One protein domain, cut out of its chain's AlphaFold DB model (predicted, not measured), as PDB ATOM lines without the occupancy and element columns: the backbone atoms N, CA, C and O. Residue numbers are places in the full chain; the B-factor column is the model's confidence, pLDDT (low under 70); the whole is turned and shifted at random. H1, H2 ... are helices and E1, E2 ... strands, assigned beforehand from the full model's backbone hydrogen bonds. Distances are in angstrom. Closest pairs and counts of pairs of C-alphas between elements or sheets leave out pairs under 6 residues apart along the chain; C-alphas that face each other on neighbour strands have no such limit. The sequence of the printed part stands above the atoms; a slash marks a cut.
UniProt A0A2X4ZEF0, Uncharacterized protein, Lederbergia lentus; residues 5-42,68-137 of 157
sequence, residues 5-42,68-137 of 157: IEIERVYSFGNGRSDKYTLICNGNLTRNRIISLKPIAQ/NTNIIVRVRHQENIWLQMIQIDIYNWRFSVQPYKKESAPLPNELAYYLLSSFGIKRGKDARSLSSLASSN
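AT A GLANCE: This is residues 5 to 42 and 68 to 137 of the 157 residues of an uncharacterized protein of Lederbergia lentus (UniProt A0A2X4ZEF0). A twisted sheet of four long strands curls round the short helix H1, and a small three-stranded sheet, E2 E6 E7, sits past the end of H1, with H2 packed on E5 and E6. The loop of residues 26 to 42 runs along the outside. The printed part has 108 residues, with seven named strands and two named helices in the order E1 E2 E3 E4 E5 H1 E6 E7 H2, class mixed. Both sheets are antiparallel, E1 - E3 - E4 - E5 and E2 - E6 - E7. The whole is compact, with a radius of gyration of the C-alphas of 13.6 A and spans of 42 by 31 by 29 A.

IN THESE COORDINATES: E1, residues 5 to 15, starts at C-alpha 5 (201.689, 129.232, 162.487), spans 29.4 A and bends by 62 degrees at residue 8. E3 is residues 68 to 77, 27.5 A; E4, 80 to 89, 28.2 A; E5, 94 to 99, 16.5 A. H1 is residues 109 to 117, E2 21 to 25, E6 119 to 123, E7 126 to 129. H2, residues 130 to 136, ends at C-alpha 136 (184.757, 121.306, 146.757).

HOW THE PARTS SIT: E3, E4 and E5 form a meander, each the antiparallel neighbour of the one before; N 71 and O 86 are 2.9 A apart, N 87 and O 96 2.9 A. E1 pairs with E3, N 11 to O 70 at 2.9 A. H1 and H2 are on one face of this sheet, two layers; the closest C-alphas of E5 and H1, Val 97 and Ala 112, are 6.3 A apart. H1 and H2 touch, about perpendicular at 78 degrees, closest at the C-alphas of Ser 117 and Ser 131, 4.9 A. E6 pairs with E2, N 24 to O 120 at 2.9 A, and with E7 in a hairpin, N 121 to O 128 at 2.9 A. In both helices every O i to N i+4 pair is within hydrogen-bond range.

THE WHOLE: The C-alphas farthest apart, Arg 17 and Glu 79, are 43.3 A apart. Residues 43 to 67 are not printed, and C-alphas 42 and 68 are 11.9 A apart across the cut. Of the links printed whole, none is long. Mean pLDDT of the printed part is 72.1, and 32 residues are under 70, among them 12 to 20 and 24 to 42.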
ATOM      1  N   ILE A   5     201.138 130.235 163.396       74.88
ATOM      2  CA  ILE A   5     201.689 129.232 162.487       74.88
ATOM      3  C   ILE A   5     203.083 129.684 162.064       74.88
ATOM      4  O   ILE A   5     203.259 130.762 161.500       74.88
ATOM      5  N   GLU A   6     204.073 128.836 162.307       79.44
ATOM      6  CA  GLU A   6     205.444 129.019 161.850       79.44
ATOM      7  C   GLU A   6     205.765 127.964 160.791       79.44
ATOM      8  O   GLU A   6     205.694 126.767 161.062       79.44
ATOM      9  N   ILE A   7     206.120 128.395 159.580       78.44
ATOM     10  CA  ILE A   7     206.564 127.490 158.513       78.44
ATOM     11  C   ILE A   7     208.040 127.174 158.740       78.44
ATOM     12  O   ILE A   7     208.892 128.053 158.602       78.44
ATOM     13  N   GLU A   8     208.352 125.918 159.041       77.88
ATOM     14  CA  GLU A   8     209.737 125.488 159.232       77.88
ATOM     15  C   GLU A   8     210.417 125.201 157.900       77.88
ATOM     16  O   GLU A   8     211.546 125.633 157.652       77.88
ATOM     17  N   ARG A   9     209.744 124.426 157.044       72.88
ATOM     18  CA  ARG A   9     210.306 123.924 155.788       72.88
ATOM     19  C   ARG A   9     209.213 123.689 154.763       72.88
ATOM     20  O   ARG A   9     208.094 123.325 155.114       72.88
ATOM     21  N   VAL A  10     209.578 123.826 153.491       74.75
ATOM     22  CA  VAL A  10     208.733 123.428 152.366       74.75
ATOM     23  C   VAL A  10     209.535 122.574 151.405       74.75
ATOM     24  O   VAL A  10     210.649 122.933 151.026       74.75
ATOM     25  N   TYR A  11     208.946 121.450 151.016       73.19
ATOM     26  CA  TYR A  11     209.488 120.521 150.040       73.19
ATOM     27  C   TYR A  11     208.488 120.373 148.907       73.19
ATOM     28  O   TYR A  11     207.352 119.982 149.149       73.19
ATOM     29  N   SER A  12     208.910 120.642 147.677       68.25
ATOM     30  CA  SER A  12     208.108 120.377 146.484       68.25
ATOM     31  C   SER A  12     208.844 119.374 145.609       68.25
ATOM     32  O   SER A  12     210.024 119.554 145.313       68.25
ATOM     33  N   PHE A  13     208.158 118.314 145.203       68.44
ATOM     34  CA  PHE A  13     208.715 117.240 144.390       68.44
ATOM     35  C   PHE A  13     207.692 116.787 143.356       68.44
ATOM     36  O   PHE A  13     206.482 116.817 143.588       68.44
ATOM     37  N   GLY A  14     208.183 116.409 142.183       63.41
ATOM     38  CA  GLY A  14     207.312 116.001 141.097       63.41
ATOM     39  C   GLY A  14     207.998 115.994 139.744       63.41
ATOM     40  O   GLY A  14     209.069 116.567 139.553       63.41
ATOM     41  N   ASN A  15     207.342 115.359 138.790       55.44
ATOM     42  CA  ASN A  15     207.743 115.234 137.399       55.44
ATOM     43  C   ASN A  15     206.590 115.752 136.536       55.44
ATOM     44  O   ASN A  15     205.594 115.070 136.333       55.44
ATOM     45  N   GLY A  16     206.687 116.983 136.035       51.00
ATOM     46  CA  GLY A  16     205.654 117.504 135.145       51.00
ATOM     47  C   GLY A  16     205.821 118.963 134.760       51.00
ATOM     48  O   GLY A  16     206.391 119.765 135.499       51.00
ATOM     49  N   ARG A  17     205.277 119.318 133.592       44.88
ATOM     50  CA  ARG A  17     204.994 120.711 133.234       44.88
ATOM     51  C   ARG A  17     203.793 121.149 134.065       44.88
ATOM     52  O   ARG A  17     202.663 120.840 133.704       44.88
ATOM     53  N   SER A  18     204.023 121.826 135.186       50.59
ATOM     54  CA  SER A  18     202.903 122.421 135.912       50.59
ATOM     55  C   SER A  18     202.460 123.695 135.192       50.59
ATOM     56  O   SER A  18     203.278 124.553 134.843       50.59
ATOM     57  N   ASP A  19     201.148 123.856 135.034       54.25
ATOM     58  CA  ASP A  19     200.559 125.191 135.018       54.25
ATOM     59  C   ASP A  19     201.098 125.966 136.236       54.25
ATOM     60  O   ASP A  19     201.355 125.383 137.296       54.25
ATOM     61  N   LYS A  20     201.362 127.269 136.091       63.47
ATOM     62  CA  LYS A  20     201.985 128.078 137.154       63.47
ATOM     63  C   LYS A  20     201.007 128.280 138.323       63.47
ATOM     64  O   LYS A  20     200.323 129.301 138.386       63.47
ATOM     65  N   TYR A  21     200.952 127.319 139.240       70.38
ATOM     66  CA  TYR A  21     200.270 127.434 140.526       70.38
ATOM     67  C   TYR A  21     201.207 128.062 141.560       70.38
ATOM     68  O   TYR A  21     202.393 127.746 141.631       70.38
ATOM     69  N   THR A  22     200.682 128.979 142.364       69.81
ATOM     70  CA  THR A  22     201.423 129.625 143.454       69.81
ATOM     71  C   THR A  22     200.740 129.311 144.775       69.81
ATOM     72  O   THR A  22     199.525 129.481 144.877       69.81
ATOM     73  N   LEU A  23     201.510 128.882 145.779       71.50
ATOM     74  CA  LEU A  23     201.006 128.785 147.143       71.50
ATOM     75  C   LEU A  23     200.934 130.187 147.731       71.50
ATOM     76  O   LEU A  23     201.917 130.931 147.714       71.50
ATOM     77  N   ILE A  24     199.780 130.528 148.276       69.69
ATOM     78  CA  ILE A  24     199.572 131.758 149.030       69.69
ATOM     79  C   ILE A  24     199.290 131.408 150.489       69.69
ATOM     80  O   ILE A  24     198.659 130.394 150.778       69.69
ATOM     81  N   CYS A  25     199.780 132.244 151.398       69.69
ATOM     82  CA  CYS A  25     199.436 132.186 152.814       69.69
ATOM     83  C   CYS A  25     198.487 133.352 153.104       69.69
ATOM     84  O   CYS A  25     198.803 134.497 152.781       69.69
ATOM     85  N   ASN A  26     197.337 133.058 153.694       63.09
ATOM     86  CA  ASN A  26     196.314 134.012 154.085       63.09
ATOM     87  C   ASN A  26     196.439 134.243 155.599       63.09
ATOM     88  O   ASN A  26     196.242 133.318 156.382       63.09
ATOM     89  N   GLY A  27     196.798 135.457 156.024       56.34
ATOM     90  CA  GLY A  27     196.953 135.800 157.441       56.34
ATOM     91  C   GLY A  27     197.732 137.097 157.655       56.34
ATOM     92  O   GLY A  27     198.258 137.680 156.708       56.34
ATOM     93  N   ASN A  28     197.811 137.554 158.909       50.31
ATOM     94  CA  ASN A  28     198.615 138.720 159.277       50.31
ATOM     95  C   ASN A  28     200.090 138.289 159.399       50.31
ATOM     96  O   ASN A  28     200.517 137.746 160.417       50.31
ATOM     97  N   LEU A  29     200.831 138.414 158.296       53.88
ATOM     98  CA  LEU A  29     202.162 137.834 158.101       53.88
ATOM     99  C   LEU A  29     203.264 138.815 158.515       53.88
ATOM    100  O   LEU A  29     203.368 139.908 157.967       53.88
ATOM    101  N   THR A  30     204.162 138.400 159.407       48.31
ATOM    102  CA  THR A  30     205.326 139.209 159.813       48.31
ATOM    103  C   THR A  30     206.554 139.027 158.915       48.31
ATOM    104  O   THR A  30     207.464 139.851 158.970       48.31
ATOM    105  N   ARG A  31     206.622 137.977 158.076       44.47
ATOM    106  CA  ARG A  31     207.760 137.715 157.167       44.47
ATOM    107  C   ARG A  31     207.307 137.052 155.861       44.47
ATOM    108  O   ARG A  31     207.089 135.845 155.811       44.47
ATOM    109  N   ASN A  32     207.189 137.846 154.797       41.22
ATOM    110  CA  ASN A  32     206.823 137.387 153.455       41.22
ATOM    111  C   ASN A  32     207.803 136.326 152.925       41.22
ATOM    112  O   ASN A  32     208.980 136.611 152.706       41.22
ATOM    113  N   ARG A  33     207.305 135.127 152.613       42.53
ATOM    114  CA  ARG A  33     207.925 134.236 151.626       42.53
ATOM    115  C   ARG A  33     206.833 133.792 150.664       42.53
ATOM    116  O   ARG A  33     205.977 132.995 151.026       42.53
ATOM    117  N   ILE A  34     206.846 134.323 149.442       42.41
ATOM    118  CA  ILE A  34     206.071 133.731 148.347       42.41
ATOM    119  C   ILE A  34     206.748 132.402 148.032       42.41
ATOM    120  O   ILE A  34     207.902 132.382 147.600       42.41
ATOM    121  N   ILE A  35     206.051 131.296 148.275       49.97
ATOM    122  CA  ILE A  35     206.586 129.964 148.005       49.97
ATOM    123  C   ILE A  35     206.049 129.524 146.649       49.97
ATOM    124  O   ILE A  35     204.879 129.180 146.487       49.97
ATOM    125  N   SER A  36     206.914 129.593 145.640       39.84
ATOM    126  CA  SER A  36     206.580 129.090 144.313       39.84
ATOM    127  C   SER A  36     206.495 127.569 144.383       39.84
ATOM    128  O   SER A  36     207.510 126.908 144.591       39.84
ATOM    129  N   LEU A  37     205.304 127.015 144.156       38.94
ATOM    130  CA  LEU A  37     205.136 125.577 143.977       38.94
ATOM    131  C   LEU A  37     205.641 125.236 142.584       38.94
ATOM    132  O   LEU A  37     204.950 125.432 141.587       38.94
ATOM    133  N   LYS A  38     206.898 124.816 142.500       36.41
ATOM    134  CA  LYS A  38     207.455 124.265 141.270       36.41
ATOM    135  C   LYS A  38     207.788 122.807 141.536       36.41
ATOM    136  O   LYS A  38     208.448 122.536 142.541       36.41
ATOM    137  N   PRO A  39     207.364 121.873 140.674       30.58
ATOM    138  CA  PRO A  39     207.889 120.523 140.743       30.58
ATOM    139  C   PRO A  39     209.410 120.601 140.582       30.58
ATOM    140  O   PRO A  39     209.914 121.113 139.580       30.58
ATOM    141  N   ILE A  40     210.143 120.146 141.596       35.91
ATOM    142  CA  ILE A  40     211.563 119.853 141.442       35.91
ATOM    143  C   ILE A  40     211.619 118.426 140.912       35.91
ATOM    144  O   ILE A  40     211.241 117.486 141.615       35.91
ATOM    145  N   ALA A  41     212.085 118.274 139.673       33.34
ATOM    146  CA  ALA A  41     212.406 116.971 139.117       33.34
ATOM    147  C   ALA A  41     213.612 116.400 139.880       33.34
ATOM    148  O   ALA A  41     214.761 116.673 139.545       33.34
ATOM    149  N   GLN A  42     213.357 115.643 140.946       35.03
ATOM    150  CA  GLN A  42     214.361 114.795 141.581       35.03
ATOM    151  C   GLN A  42     214.060 113.346 141.222       35.03
ATOM    152  O   GLN A  42     213.224 112.695 141.841       35.03
ATOM    153  N   ASN A  68     203.647 117.138 144.164       76.00
ATOM    154  CA  ASN A  68     203.425 117.094 145.599       76.00
ATOM    155  C   ASN A  68     204.209 118.200 146.298       76.00
ATOM    156  O   ASN A  68     205.369 118.475 145.975       76.00
ATOM    157  N   THR A  69     203.579 118.846 147.270       79.06
ATOM    158  CA  THR A  69     204.241 119.780 148.176       79.06
ATOM    159  C   THR A  69     203.912 119.440 149.616       79.06
ATOM    160  O   THR A  69     202.748 119.348 149.982       79.06
ATOM    161  N   ASN A  70     204.952 119.331 150.433       82.62
ATOM    162  CA  ASN A  70     204.856 119.146 151.869       82.62
ATOM    163  C   ASN A  70     205.338 120.416 152.573       82.62
ATOM    164  O   ASN A  70     206.445 120.894 152.313       82.62
ATOM    165  N   ILE A  71     204.525 120.944 153.480       83.50
ATOM    166  CA  ILE A  71     204.831 122.126 154.290       83.50
ATOM    167  C   ILE A  71     204.884 121.677 155.742       83.50
ATOM    168  O   ILE A  71     203.868 121.271 156.299       83.50
ATOM    169  N   ILE A  72     206.057 121.758 156.355       84.56
ATOM    170  CA  ILE A  72     206.209 121.498 157.785       84.56
ATOM    171  C   ILE A  72     205.912 122.791 158.525       84.56
ATOM    172  O   ILE A  72     206.540 123.823 158.265       84.56
ATOM    173  N   VAL A  73     204.969 122.718 159.456       84.06
ATOM    174  CA  VAL A  73     204.513 123.855 160.241       84.06
ATOM    175  C   VAL A  73     204.513 123.532 161.727       84.06
ATOM    176  O   VAL A  73     204.119 122.445 162.152       84.06
ATOM    177  N   ARG A  74     204.909 124.513 162.532       85.62
ATOM    178  CA  ARG A  74     204.662 124.530 163.969       85.62
ATOM    179  C   ARG A  74     203.422 125.376 164.231       85.62
ATOM    180  O   ARG A  74     203.412 126.570 163.937       85.62
ATOM    181  N   VAL A  75     202.387 124.762 164.790       84.56
ATOM    182  CA  VAL A  75     201.134 125.422 165.172       84.56
ATOM    183  C   VAL A  75     201.150 125.655 166.675       84.56
ATOM    184  O   VAL A  75     201.450 124.733 167.430       84.56
ATOM    185  N   ARG A  76     200.838 126.872 167.121       83.12
ATOM    186  CA  ARG A  76     200.668 127.211 168.538       83.12
ATOM    187  C   ARG A  76     199.269 127.763 168.779       83.12
ATOM    188  O   ARG A  76     198.837 128.675 168.071       83.12
ATOM    189  N   HIS A  77     198.584 127.230 169.784       80.50
ATOM    190  CA  HIS A  77     197.295 127.732 170.251       80.50
ATOM    191  C   HIS A  77     197.250 127.616 171.774       80.50
ATOM    192  O   HIS A  77     197.327 126.511 172.311       80.50
ATOM    193  N   GLN A  78     197.135 128.759 172.459       84.19
ATOM    194  CA  GLN A  78     197.288 128.846 173.916       84.19
ATOM    195  C   GLN A  78     198.655 128.272 174.347       84.19
ATOM    196  O   GLN A  78     199.678 128.700 173.814       84.19
ATOM    197  N   GLU A  79     198.679 127.309 175.267       86.94
ATOM    198  CA  GLU A  79     199.898 126.659 175.773       86.94
ATOM    199  C   GLU A  79     200.337 125.452 174.926       86.94
ATOM    200  O   GLU A  79     201.406 124.887 175.140       86.94
ATOM    201  N   ASN A  80     199.537 125.068 173.931       87.62
ATOM    202  CA  ASN A  80     199.772 123.868 173.142       87.62
ATOM    203  C   ASN A  80     200.578 124.164 171.874       87.62
ATOM    204  O   ASN A  80     200.366 125.175 171.191       87.62
ATOM    205  N   ILE A  81     201.480 123.241 171.534       89.31
ATOM    206  CA  ILE A  81     202.338 123.311 170.351       89.31
ATOM    207  C   ILE A  81     202.255 121.987 169.592       89.31
ATOM    208  O   ILE A  81     202.515 120.928 170.154       89.31
ATOM    209  N   TRP A  82     201.972 122.062 168.294       90.06
ATOM    210  CA  TRP A  82     201.926 120.909 167.398       90.06
ATOM    211  C   TRP A  82     202.914 121.071 166.252       90.06
ATOM    212  O   TRP A  82     203.064 122.163 165.702       90.06
ATOM    213  N   LEU A  83     203.547 119.969 165.851       91.00
ATOM    214  CA  LEU A  83     204.381 119.900 164.653       91.00
ATOM    215  C   LEU A  83     203.655 119.085 163.581       91.00
ATOM    216  O   LEU A  83     203.492 117.873 163.708       91.00
ATOM    217  N   GLN A  84     203.189 119.768 162.543       87.62
ATOM    218  CA  GLN A  84     202.312 119.204 161.523       87.62
ATOM    219  C   GLN A  84     202.938 119.320 160.138       87.62
ATOM    220  O   GLN A  84     203.795 120.167 159.880       87.62
ATOM    221  N   MET A  85     202.478 118.471 159.233       87.69
ATOM    222  CA  MET A  85     202.766 118.530 157.815       87.69
ATOM    223  C   MET A  85     201.464 118.758 157.057       87.69
ATOM    224  O   MET A  85     200.521 117.982 157.189       87.69
ATOM    225  N   ILE A  86     201.437 119.805 156.239       86.88
ATOM    226  CA  ILE A  86     200.401 120.000 155.229       86.88
ATOM    227  C   ILE A  86     200.893 119.323 153.958       86.88
ATOM    228  O   ILE A  86     201.963 119.685 153.457       86.88
ATOM    229  N   GLN A  87     200.136 118.363 153.444       86.12
ATOM    230  CA  GLN A  87     200.418 117.738 152.156       86.12
ATOM    231  C   GLN A  87     199.482 118.308 151.098       86.12
ATOM    232  O   GLN A  87     198.285 118.473 151.324       86.12
ATOM    233  N   ILE A  88     200.049 118.630 149.943       83.25
ATOM    234  CA  ILE A  88     199.357 119.218 148.803       83.25
ATOM    235  C   ILE A  88     199.697 118.368 147.588       83.25
ATOM    236  O   ILE A  88     200.797 118.476 147.046       83.25
ATOM    237  N   ASP A  89     198.744 117.561 147.144       82.25
ATOM    238  CA  ASP A  89     198.790 116.868 145.865       82.25
ATOM    239  C   ASP A  89     197.929 117.653 144.875       82.25
ATOM    240  O   ASP A  89     196.701 117.544 144.849       82.25
ATOM    241  N   ILE A  90     198.579 118.499 144.076       76.12
ATOM    242  CA  ILE A  90     197.879 119.357 143.109       76.12
ATOM    243  C   ILE A  90     197.322 118.529 141.950       76.12
ATOM    244  O   ILE A  90     196.323 118.913 141.350       76.12
ATOM    245  N   TYR A  91     197.954 117.397 141.630       76.69
ATOM    246  CA  TYR A  91     197.522 116.546 140.528       76.69
ATOM    247  C   TYR A  91     196.186 115.873 140.854       76.69
ATOM    248  O   TYR A  91     195.249 115.938 140.060       76.69
ATOM    249  N   ASN A  92     196.073 115.300 142.053       77.25
ATOM    250  CA  ASN A  92     194.844 114.660 142.521       77.25
ATOM    251  C   ASN A  92     193.897 115.613 143.271       77.25
ATOM    252  O   ASN A  92     192.871 115.158 143.774       77.25
ATOM    253  N   TRP A  93     194.236 116.904 143.375       78.12
ATOM    254  CA  TRP A  93     193.522 117.895 144.192       78.12
ATOM    255  C   TRP A  93     193.239 117.400 145.620       78.12
ATOM    256  O   TRP A  93     192.116 117.514 146.119       78.12
ATOM    257  N   ARG A  94     194.261 116.835 146.273       82.81
ATOM    258  CA  ARG A  94     194.181 116.372 147.666       82.81
ATOM    259  C   ARG A  94     194.998 117.268 148.579       82.81
ATOM    260  O   ARG A  94     196.133 117.629 148.266       82.81
ATOM    261  N   PHE A  95     194.412 117.597 149.724       84.00
ATOM    262  CA  PHE A  95     195.010 118.465 150.729       84.00
ATOM    263  C   PHE A  95     194.741 117.868 152.103       84.00
ATOM    264  O   PHE A  95     193.583 117.642 152.448       84.00
ATOM    265  N   SER A  96     195.790 117.616 152.877       86.06
ATOM    266  CA  SER A  96     195.671 117.002 154.200       86.06
ATOM    267  C   SER A  96     196.595 117.674 155.208       86.06
ATOM    268  O   SER A  96     197.556 118.361 154.850       86.06
ATOM    269  N   VAL A  97     196.272 117.484 156.485       88.31
ATOM    270  CA  VAL A  97     197.109 117.860 157.624       88.31
ATOM    271  C   VAL A  97     197.340 116.604 158.435       88.31
ATOM    272  O   VAL A  97     196.381 115.937 158.810       88.31
ATOM    273  N   GLN A  98     198.599 116.308 158.725       89.56
ATOM    274  CA  GLN A  98     198.963 115.159 159.541       89.56
ATOM    275  C   GLN A  98     200.135 115.479 160.468       89.56
ATOM    276  O   GLN A  98     200.928 116.380 160.165       89.56
ATOM    277  N   PRO A  99     200.306 114.724 161.564       90.88
ATOM    278  CA  PRO A  99     201.518 114.778 162.369       90.88
ATOM    279  C   PRO A  99     202.778 114.628 161.510       90.88
ATOM    280  O   PRO A  99     202.870 113.730 160.673       90.88
ATOM    281  N   TYR A 100     203.778 115.495 161.705       85.44
ATOM    282  CA  TYR A 100     205.031 115.377 160.943       85.44
ATOM    283  C   TYR A 100     205.919 114.220 161.443       85.44
ATOM    284  O   TYR A 100     206.706 113.659 160.680       85.44
ATOM    285  N   LYS A 101     205.806 113.851 162.722       81.88
ATOM    286  CA  LYS A 101     206.536 112.740 163.351       81.88
ATOM    287  C   LYS A 101     205.568 111.871 164.143       81.88
ATOM    288  O   LYS A 101     204.564 112.386 164.621       81.88
ATOM    289  N   LYS A 102     205.916 110.596 164.360       72.75
ATOM    290  CA  LYS A 102     205.115 109.656 165.173       72.75
ATOM    291  C   LYS A 102     204.820 110.175 166.587       72.75
ATOM    292  O   LYS A 102     203.758 109.916 167.125       72.75
ATOM    293  N   GLU A 103     205.743 110.945 167.157       69.50
ATOM    294  CA  GLU A 103     205.610 111.551 168.491       69.50
ATOM    295  C   GLU A 103     204.770 112.840 168.498       69.50
ATOM    296  O   GLU A 103     204.479 113.393 169.555       69.50
ATOM    297  N   SER A 104     204.418 113.382 167.328       79.62
ATOM    298  CA  SER A 104     203.615 114.600 167.249       79.62
ATOM    299  C   SER A 104     202.142 114.256 167.438       79.62
ATOM    300  O   SER A 104     201.591 113.443 166.703       79.62
ATOM    301  N   ALA A 105     201.492 114.909 168.401       84.19
ATOM    302  CA  ALA A 105     200.056 114.759 168.589       84.19
ATOM    303  C   ALA A 105     199.288 115.211 167.329       84.19
ATOM    304  O   ALA A 105     199.712 116.174 166.668       84.19
ATOM    305  N   PRO A 106     198.156 114.565 166.992       85.25
ATOM    306  CA  PRO A 106     197.274 115.053 165.943       85.25
ATOM    307  C   PRO A 106     196.744 116.439 166.302       85.25
ATOM    308  O   PRO A 106     196.474 116.758 167.464       85.25
ATOM    309  N   LEU A 107     196.619 117.281 165.283       85.38
ATOM    310  CA  LEU A 107     196.017 118.592 165.440       85.38
ATOM    311  C   LEU A 107     194.487 118.431 165.534       85.38
ATOM    312  O   LEU A 107     193.917 117.737 164.692       85.38
ATOM    313  N   PRO A 108     193.802 119.076 166.499       87.06
ATOM    314  CA  PRO A 108     192.342 119.077 166.552       87.06
ATOM    315  C   PRO A 108     191.717 119.500 165.217       87.06
ATOM    316  O   PRO A 108     192.187 120.456 164.597       87.06
ATOM    317  N   ASN A 109     190.636 118.832 164.799       83.75
ATOM    318  CA  ASN A 109     190.029 119.013 163.471       83.75
ATOM    319  C   ASN A 109     189.704 120.478 163.140       83.75
ATOM    320  O   ASN A 109     189.941 120.928 162.021       83.75
ATOM    321  N   GLU A 110     189.211 121.244 164.116       79.88
ATOM    322  CA  GLU A 110     188.923 122.672 163.941       79.88
ATOM    323  C   GLU A 110     190.200 123.476 163.622       79.88
ATOM    324  O   GLU A 110     190.239 124.269 162.679       79.88
ATOM    325  N   LEU A 111     191.291 123.209 164.347       80.25
ATOM    326  CA  LEU A 111     192.588 123.847 164.119       80.25
ATOM    327  C   LEU A 111     193.215 123.398 162.793       80.25
ATOM    328  O   LEU A 111     193.842 124.211 162.116       80.25
ATOM    329  N   ALA A 112     193.017 122.142 162.386       82.38
ATOM    330  CA  ALA A 112     193.435 121.644 161.076       82.38
ATOM    331  C   ALA A 112     192.675 122.331 159.931       82.38
ATOM    332  O   ALA A 112     193.282 122.711 158.926       82.38
ATOM    333  N   TYR A 113     191.375 122.576 160.102       81.06
ATOM    334  CA  TYR A 113     190.579 123.335 159.140       81.06
ATOM    335  C   TYR A 113     191.049 124.791 159.025       81.06
ATOM    336  O   TYR A 113     191.218 125.301 157.911       81.06
ATOM    337  N   TYR A 114     191.314 125.467 160.149       78.19
ATOM    338  CA  TYR A 114     191.879 126.821 160.123       78.19
ATOM    339  C   TYR A 114     193.274 126.850 159.504       78.19
ATOM    340  O   TYR A 114     193.583 127.758 158.728       78.19
ATOM    341  N   LEU A 115     194.099 125.840 159.790       80.69
ATOM    342  CA  LEU A 115     195.410 125.695 159.181       80.69
ATOM    343  C   LEU A 115     195.285 125.599 157.658       80.69
ATOM    344  O   LEU A 115     195.880 126.417 156.967       80.69
ATOM    345  N   LEU A 116     194.452 124.700 157.122       82.50
ATOM    346  CA  LEU A 116     194.213 124.602 155.674       82.50
ATOM    347  C   LEU A 116     193.630 125.891 155.083       82.50
ATOM    348  O   LEU A 116     194.008 126.296 153.987       82.50
ATOM    349  N   SER A 117     192.740 126.569 155.805       80.25
ATOM    350  CA  SER A 117     192.150 127.845 155.370       80.25
ATOM    351  C   SER A 117     193.176 128.979 155.282       80.25
ATOM    352  O   SER A 117     193.023 129.896 154.471       80.25
ATOM    353  N   SER A 118     194.246 128.888 156.075       76.62
ATOM    354  CA  SER A 118     195.365 129.838 156.085       76.62
ATOM    355  C   SER A 118     196.291 129.680 154.878       76.62
ATOM    356  O   SER A 118     197.174 130.504 154.672       76.62
ATOM    357  N   PHE A 119     196.098 128.654 154.049       79.25
ATOM    358  CA  PHE A 119     196.822 128.474 152.795       79.25
ATOM    359  C   PHE A 119     195.852 128.466 151.619       79.25
ATOM    360  O   PHE A 119     194.666 128.168 151.753       79.25
ATOM    361  N   GLY A 120     196.358 128.775 150.433       75.25
ATOM    362  CA  GLY A 120     195.584 128.705 149.205       75.25
ATOM    363  C   GLY A 120     196.442 128.469 147.979       75.25
ATOM    364  O   GLY A 120     197.661 128.634 148.001       75.25
ATOM    365  N   ILE A 121     195.778 128.105 146.890       77.88
ATOM    366  CA  ILE A 121     196.388 127.957 145.573       77.88
ATOM    367  C   ILE A 121     195.875 129.083 144.685       77.88
ATOM    368  O   ILE A 121     194.669 129.316 144.583       77.88
ATOM    369  N   LYS A 122     196.811 129.774 144.031       74.12
ATOM    370  CA  LYS A 122     196.540 130.816 143.041       74.12
ATOM    371  C   LYS A 122     196.991 130.380 141.650       74.12
ATOM    372  O   LYS A 122     198.137 129.962 141.476       74.12
ATOM    373  N   ARG A 123     196.122 130.560 140.652       74.94
ATOM    374  CA  ARG A 123     196.409 130.413 139.218       74.94
ATOM    375  C   ARG A 123     195.904 131.655 138.487       74.94
ATOM    376  O   ARG A 123     194.706 131.892 138.402       74.94
ATOM    377  N   GLY A 124     196.812 132.468 137.948       74.62
ATOM    378  CA  GLY A 124     196.421 133.728 137.306       74.62
ATOM    379  C   GLY A 124     195.711 134.671 138.288       74.62
ATOM    380  O   GLY A 124     196.326 135.107 139.265       74.62
ATOM    381  N   LYS A 125     194.438 134.995 138.022       75.69
ATOM    382  CA  LYS A 125     193.591 135.829 138.898       75.69
ATOM    383  C   LYS A 125     192.802 135.019 139.933       75.69
ATOM    384  O   LYS A 125     192.380 135.596 140.929       75.69
ATOM    385  N   ASP A 126     192.666 133.712 139.735       76.38
ATOM    386  CA  ASP A 126     191.865 132.855 140.601       76.38
ATOM    387  C   ASP A 126     192.687 132.388 141.799       76.38
ATOM    388  O   ASP A 126     193.784 131.847 141.642       76.38
ATOM    389  N   ALA A 127     192.154 132.593 143.001       76.44
ATOM    390  CA  ALA A 127     192.743 132.135 144.252       76.44
ATOM    391  C   ALA A 127     191.671 131.459 145.108       76.44
ATOM    392  O   ALA A 127     190.586 132.006 145.293       76.44
ATOM    393  N   ARG A 128     191.977 130.269 145.633       78.69
ATOM    394  CA  ARG A 128     191.094 129.524 146.544       78.69
ATOM    395  C   ARG A 128     191.890 128.987 147.726       78.69
ATOM    396  O   ARG A 128     193.043 128.595 147.552       78.69
ATOM    397  N   SER A 129     191.290 128.979 148.916       79.31
ATOM    398  CA  SER A 129     191.911 128.371 150.099       79.31
ATOM    399  C   SER A 129     191.986 126.849 149.959       79.31
ATOM    400  O   SER A 129     191.154 126.251 149.272       79.31
ATOM    401  N   LEU A 130     192.947 126.202 150.625       80.06
ATOM    402  CA  LEU A 130     193.050 124.737 150.596       80.06
ATOM    403  C   LEU A 130     191.824 124.079 151.229       80.06
ATOM    404  O   LEU A 130     191.368 123.061 150.727       80.06
ATOM    405  N   SER A 131     191.250 124.680 152.275       75.88
ATOM    406  CA  SER A 131     190.006 124.194 152.883       75.88
ATOM    407  C   SER A 131     188.834 124.209 151.900       75.88
ATOM    408  O   SER A 131     188.132 123.214 151.774       75.88
ATOM    409  N   SER A 132     188.661 125.296 151.139       79.38
ATOM    410  CA  SER A 132     187.624 125.388 150.106       79.38
ATOM    411  C   SER A 132     187.843 124.357 149.002       79.38
ATOM    412  O   SER A 132     186.886 123.726 148.557       79.38
ATOM    413  N   LEU A 133     189.096 124.154 148.589       78.50
ATOM    414  CA  LEU A 133     189.450 123.154 147.585       78.50
ATOM    415  C   LEU A 133     189.180 121.729 148.086       78.50
ATOM    416  O   LEU A 133     188.562 120.951 147.363       78.50
ATOM    417  N   ALA A 134     189.549 121.425 149.334       72.56
ATOM    418  CA  ALA A 134     189.286 120.144 149.984       72.56
ATOM    419  C   ALA A 134     187.781 119.859 150.118       72.56
ATOM    420  O   ALA A 134     187.350 118.733 149.899       72.56
ATOM    421  N   SER A 135     186.965 120.876 150.413       70.38
ATOM    422  CA  SER A 135     185.504 120.734 150.510       70.38
ATOM    423  C   SER A 135     184.785 120.689 149.154       70.38
ATOM    424  O   SER A 135     183.659 120.210 149.083       70.38
ATOM    425  N   SER A 136     185.394 121.208 148.082       58.66
ATOM    426  CA  SER A 136     184.757 121.306 146.757       58.66
ATOM    427  C   SER A 136     184.804 120.021 145.922       58.66
ATOM    428  O   SER A 136     184.079 119.913 144.934       58.66
ATOM    429  N   ASN A 137     185.621 119.037 146.311       48.03
ATOM    430  CA  ASN A 137     185.689 117.750 145.627       48.03
ATOM    431  C   ASN A 137     184.644 116.787 146.197       48.03
ATOM    432  O   ASN A 137     184.834 116.163 147.236       48.03
TER     433      ASN A 137